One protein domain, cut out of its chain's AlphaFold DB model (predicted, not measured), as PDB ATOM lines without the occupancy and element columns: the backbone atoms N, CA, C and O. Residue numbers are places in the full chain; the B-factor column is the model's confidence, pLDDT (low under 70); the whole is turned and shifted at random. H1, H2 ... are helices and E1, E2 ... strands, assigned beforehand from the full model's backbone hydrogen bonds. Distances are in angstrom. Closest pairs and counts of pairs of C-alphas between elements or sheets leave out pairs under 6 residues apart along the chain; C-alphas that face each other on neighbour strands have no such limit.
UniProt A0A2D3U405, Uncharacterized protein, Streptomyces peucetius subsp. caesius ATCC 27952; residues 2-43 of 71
ATOM      1  N   SER A   2      17.289 -29.998  41.968       67.19
ATOM      2  CA  SER A   2      17.328 -28.683  41.313       67.19
ATOM      3  C   SER A   2      15.909 -28.261  40.927       67.19
ATOM      4  O   SER A   2      15.148 -29.088  40.423       67.19
ATOM      5  N   ALA A   3      15.540 -27.002  41.165       69.06
ATOM      6  CA  ALA A   3      14.264 -26.479  40.687       69.06
ATOM      7  C   ALA A   3      14.262 -26.450  39.143       69.06
ATOM      8  O   ALA A   3      15.275 -26.068  38.545       69.06
ATOM      9  N   PRO A   4      13.156 -26.839  38.480       81.56
ATOM     10  CA  PRO A   4      13.081 -26.840  37.023       81.56
ATOM     11  C   PRO A   4      13.348 -25.436  36.468       81.56
ATOM     12  O   PRO A   4      12.839 -24.434  36.984       81.56
ATOM     13  N   ARG A   5      14.179 -25.369  35.423       86.94
ATOM     14  CA  ARG A   5      14.535 -24.113  34.754       86.94
ATOM     15  C   ARG A   5      13.508 -23.793  33.676       86.94
ATOM     16  O   ARG A   5      12.965 -24.695  33.042       86.94
ATOM     17  N   ARG A   6      13.223 -22.507  33.501       88.06
ATOM     18  CA  ARG A   6      12.360 -21.989  32.437       88.06
ATOM     19  C   ARG A   6      12.938 -20.690  31.881       88.06
ATOM     20  O   ARG A   6      13.626 -19.983  32.626       88.06
ATOM     21  N   PRO A   7      12.624 -20.316  30.633       89.75
ATOM     22  CA  PRO A   7      13.041 -19.033  30.094       89.75
ATOM     23  C   PRO A   7      12.313 -17.884  30.799       89.75
ATOM     24  O   PRO A   7      11.101 -17.925  31.031       89.75
ATOM     25  N   CYS A   8      13.046 -16.819  31.119       88.06
ATOM     26  CA  CYS A   8      12.447 -15.558  31.546       88.06
ATOM     27  C   CYS A   8      11.511 -15.020  30.444       88.06
ATOM     28  O   CYS A   8      11.967 -14.857  29.311       88.06
ATOM     29  N   PRO A   9      10.256 -14.641  30.744       86.38
ATOM     30  CA  PRO A   9       9.341 -14.115  29.727       86.38
ATOM     31  C   PRO A   9       9.761 -12.741  29.184       86.38
ATOM     32  O   PRO A   9       9.222 -12.297  28.180       86.38
ATOM     33  N   ILE A  10      10.706 -12.060  29.847       90.00
ATOM     34  CA  ILE A  10      11.171 -10.724  29.458       90.00
ATOM     35  C   ILE A  10      12.482 -10.786  28.675       90.00
ATOM     36  O   ILE A  10      12.553 -10.260  27.573       90.00
ATOM     37  N   CYS A  11      13.529 -11.422  29.212       89.12
ATOM     38  CA  CYS A  11      14.846 -11.440  28.558       89.12
ATOM     39  C   CYS A  11      15.299 -12.832  28.084       89.12
ATOM     40  O   CYS A  11      16.443 -12.992  27.666       89.12
ATOM     41  N   ARG A  12      14.438 -13.852  28.198       89.19
ATOM     42  CA  ARG A  12      14.658 -15.246  27.755       89.19
ATOM     43  C   ARG A  12      15.855 -15.993  28.356       89.19
ATOM     44  O   ARG A  12      16.151 -17.098  27.924       89.19
ATOM     45  N   ARG A  13      16.510 -15.446  29.386       89.12
ATOM     46  CA  ARG A  13      17.554 -16.150  30.148       89.12
ATOM     47  C   ARG A  13      16.960 -17.357  30.883       89.12
ATOM     48  O   ARG A  13      15.874 -17.246  31.447       89.12
ATOM     49  N   GLU A  14      17.697 -18.465  30.919       90.19
ATOM     50  CA  GLU A  14      17.323 -19.682  31.652       90.19
ATOM     51  C   GLU A  14      17.433 -19.489  33.171       90.19
ATOM     52  O   GLU A  14      18.533 -19.360  33.726       90.19
ATOM     53  N   ILE A  15      16.290 -19.508  33.859       87.62
ATOM     54  CA  ILE A  15      16.173 -19.195  35.289       87.62
ATOM     55  C   ILE A  15      15.497 -20.328  36.055       87.62
ATOM     56  O   ILE A  15      14.566 -20.958  35.561       87.62
ATOM     57  N   ALA A  16      15.945 -20.569  37.284       85.62
ATOM     58  CA  ALA A  16      15.227 -21.406  38.238       85.62
ATOM     59  C   ALA A  16      14.264 -20.532  39.054       85.62
ATOM     60  O   ALA A  16      14.596 -19.394  39.393       85.62
ATOM     61  N   VAL A  17      13.078 -21.050  39.382       77.00
ATOM     62  CA  VAL A  17      12.121 -20.360  40.260       77.00
ATOM     63  C   VAL A  17      11.859 -21.231  41.476       77.00
ATOM     64  O   VAL A  17      11.155 -22.233  41.389       77.00
ATOM     65  N   VAL A  18      12.440 -20.852  42.610       68.50
ATOM     66  CA  VAL A  18      12.263 -21.555  43.886       68.50
ATOM     67  C   VAL A  18      11.059 -20.942  44.610       68.50
ATOM     68  O   VAL A  18      10.862 -19.731  44.545       68.50
ATOM     69  N   ALA A  19      10.205 -21.766  45.227       62.50
ATOM     70  CA  ALA A  19       8.962 -21.343  45.901       62.50
ATOM     71  C   ALA A  19       7.921 -20.608  45.012       62.50
ATOM     72  O   ALA A  19       6.951 -20.036  45.503       62.50
ATOM     73  N   GLY A  20       8.073 -20.676  43.685       57.28
ATOM     74  CA  GLY A  20       6.945 -20.634  42.750       57.28
ATOM     75  C   GLY A  20       6.343 -19.283  42.353       57.28
ATOM     76  O   GLY A  20       5.359 -19.314  41.620       57.28
ATOM     77  N   ARG A  21       6.871 -18.110  42.740       62.97
ATOM     78  CA  ARG A  21       6.168 -16.840  42.414       62.97
ATOM     79  C   ARG A  21       6.978 -15.806  41.640       62.97
ATOM     80  O   ARG A  21       6.523 -15.353  40.593       62.97
ATOM     81  N   PHE A  22       8.196 -15.481  42.067       68.75
ATOM     82  CA  PHE A  22       8.994 -14.439  41.414       68.75
ATOM     83  C   PHE A  22      10.451 -14.861  41.284       68.75
ATOM     84  O   PHE A  22      11.076 -15.263  42.256       68.75
ATOM     85  N   ALA A  23      11.003 -14.739  40.078       74.88
ATOM     86  CA  ALA A  23      12.421 -14.961  39.838       74.88
ATOM     87  C   ALA A  23      13.134 -13.625  39.618       74.88
ATOM     88  O   ALA A  23      12.756 -12.825  38.751       74.88
ATOM     89  N   ARG A  24      14.160 -13.375  40.433       83.75
ATOM     90  CA  ARG A  24      15.049 -12.217  40.324       83.75
ATOM     91  C   ARG A  24      16.369 -12.680  39.717       83.75
ATOM     92  O   ARG A  24      16.958 -13.630  40.216       83.75
ATOM     93  N   HIS A  25      16.783 -12.071  38.611       86.94
ATOM     94  CA  HIS A  25      18.006 -12.451  37.906       86.94
ATOM     95  C   HIS A  25      18.569 -11.281  37.084       86.94
ATOM     96  O   HIS A  25      17.853 -10.325  36.772       86.94
ATOM     97  N   ASP A  26      19.837 -11.384  36.690       87.44
ATOM     98  CA  ASP A  26      20.489 -10.428  35.787       87.44
ATOM     99  C   ASP A  26      19.949 -10.538  34.342       87.44
ATOM    100  O   ASP A  26      19.490 -11.618  33.938       87.44
ATOM    101  N   PRO A  27      20.037  -9.474  33.519       85.44
ATOM    102  CA  PRO A  27      19.750  -9.517  32.085       85.44
ATOM    103  C   PRO A  27      20.509 -10.623  31.335       85.44
ATOM    104  O   PRO A  27      21.476 -11.202  31.832       85.44
ATOM    105  N   ALA A  28      20.068 -10.940  30.116       84.75
ATOM    106  CA  ALA A  28      20.823 -11.814  29.221       84.75
ATOM    107  C   ALA A  28      22.094 -11.109  28.708       84.75
ATOM    108  O   ALA A  28      22.098  -9.892  28.548       84.75
ATOM    109  N   GLY A  29      23.144 -11.886  28.429       82.19
ATOM    110  CA  GLY A  29      24.446 -11.380  27.982       82.19
ATOM    111  C   GLY A  29      25.524 -11.413  29.067       82.19
ATOM    112  O   GLY A  29      25.257 -11.692  30.241       82.19
ATOM    113  N   SER A  30      26.767 -11.174  28.648       73.12
ATOM    114  CA  SER A  30      27.893 -10.937  29.548       73.12
ATOM    115  C   SER A  30      27.742  -9.567  30.211       73.12
ATOM    116  O   SER A  30      27.269  -8.611  29.596       73.12
ATOM    117  N   ARG A  31      28.136  -9.459  31.484       72.62
ATOM    118  CA  ARG A  31      28.193  -8.157  32.156       72.62
ATOM    119  C   ARG A  31      29.238  -7.296  31.442       72.62
ATOM    120  O   ARG A  31      30.394  -7.695  31.361       72.62
ATOM    121  N   ALA A  32      28.827  -6.135  30.933       74.06
ATOM    122  CA  ALA A  32      29.727  -5.174  30.292       74.06
ATOM    123  C   ALA A  32      30.608  -4.410  31.307       74.06
ATOM    124  O   ALA A  32      31.540  -3.720  30.916       74.06
ATOM    125  N   GLY A  33      30.326  -4.545  32.608       76.75
ATOM    126  CA  GLY A  33      31.066  -3.913  33.697       76.75
ATOM    127  C   GLY A  33      30.681  -4.488  35.062       76.75
ATOM    128  O   GLY A  33      30.016  -5.521  35.147       76.75
ATOM    129  N   ALA A  34      31.088  -3.812  36.138       79.44
ATOM    130  CA  ALA A  34      30.794  -4.224  37.517       79.44
ATOM    131  C   ALA A  34      29.379  -3.842  37.997       79.44
ATOM    132  O   ALA A  34      29.005  -4.152  39.126       79.44
ATOM    133  N   GLU A  35      28.588  -3.164  37.162       81.31
ATOM    134  CA  GLU A  35      27.249  -2.717  37.529       81.31
ATOM    135  C   GLU A  35      26.292  -3.906  37.704       81.31
ATOM    136  O   GLU A  35      26.133  -4.760  36.823       81.31
ATOM    137  N   LEU A  36      25.635  -3.955  38.862       76.88
ATOM    138  CA  LEU A  36      24.632  -4.963  39.179       76.88
ATOM    139  C   LEU A  36      23.268  -4.510  38.665       76.88
ATOM    140  O   LEU A  36      22.487  -3.872  39.370       76.88
ATOM    141  N   VAL A  37      22.975  -4.860  37.416       85.50
ATOM    142  CA  VAL A  37      21.696  -4.541  36.780       85.50
ATOM    143  C   VAL A  37      20.745  -5.726  36.908       85.50
ATOM    144  O   VAL A  37      21.089  -6.852  36.561       85.50
ATOM    145  N   SER A  38      19.518  -5.483  37.363       86.69
ATOM    146  CA  SER A  38      18.460  -6.500  37.360       86.69
ATOM    147  C   SER A  38      17.731  -6.546  36.019       86.69
ATOM    148  O   SER A  38      17.484  -5.510  35.397       86.69
ATOM    149  N   CYS A  39      17.297  -7.739  35.602       89.56
ATOM    150  CA  CYS A  39      16.366  -7.896  34.487       89.56
ATOM    151  C   CYS A  39      15.133  -6.986  34.693       89.56
ATOM    152  O   CYS A  39      14.608  -6.923  35.809       89.56
ATOM    153  N   PRO A  40      14.602  -6.312  33.651       87.06
ATOM    154  CA  PRO A  40      13.418  -5.462  33.792       87.06
ATOM    155  C   PRO A  40      12.218  -6.190  34.413       87.06
ATOM    156  O   PRO A  40      11.533  -5.630  35.265       87.06
ATOM    157  N   GLY A  41      12.015  -7.467  34.067       85.62
ATOM    158  CA  GLY A  41      10.985  -8.306  34.683       85.62
ATOM    159  C   GLY A  41      11.205  -8.532  36.177       85.62
ATOM    160  O   GLY A  41      10.249  -8.551  36.949       85.62
ATOM    161  N   SER A  42      12.464  -8.641  36.601       84.94
ATOM    162  CA  SER A  42      12.840  -8.765  38.009       84.94
ATOM    163  C   SER A  42      12.622  -7.473  38.801       84.94
ATOM    164  O   SER A  42      12.461  -7.544  40.012       84.94
ATOM    165  N   ARG A  43      12.544  -6.308  38.150       86.81
ATOM    166  CA  ARG A  43      12.231  -5.032  38.817       86.81
ATOM    167  C   ARG A  43      10.732  -4.795  39.024       86.81
ATOM    168  O   ARG A  43      10.360  -3.810  39.652       86.81
TER     169      ARG A  43
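Overview. This is residues 2 to 43 of the 71 residues of an uncharacterized protein of Streptomyces peucetius subsp. caesius ATCC 27952 (UniProt A0A2D3U405). What is the shape? There is little regular structure: a small hairpin of strands E1 and E2, then a long loop, residues 17 to 39, that runs out and folds back to the single turn of H1. Residues 30 to 35 stick out. What is its make-up? The printed part has 42 residues, only 10 in named elements, in the order E1, E2, H1: mixed, helices and strands, the sheet antiparallel. It is elongated, 30 by 17 by 17 A, yet only just compact, close to loose, with a radius of gyration of the C-alphas of 10.7 A.

Along the chain. Where are the strands? E1, residues 5 to 7, begins at C-alpha 5 (14.535, -24.113, 34.754); E2 is residues 14 to 16. Each measures 7.1 A. Where is the helix? H1, residues 40 to 43, measures 5.2 A and ends at C-alpha 43 (12.231, -5.032, 38.817).

Arrangement. How do E1 and E2 pair? They form an antiparallel hairpin, directions 136 degrees apart. N 6 and O 15 are within hydrogen-bond range at 2.9 A. And H1? H1 and E1 are apart. H1 is too short for an O i to N i+4 pair; its one O i to N i+3 pair is within range.

Size, cuts and confidence. How large is it? The farthest C-alphas, of Gly 20 and Gly 33, are 30.7 A apart. What of links and confidence? The printed part has no cut; the link E2 to H1 is long, and residues 2 to 3 and 18 to 22 have pLDDT under 70.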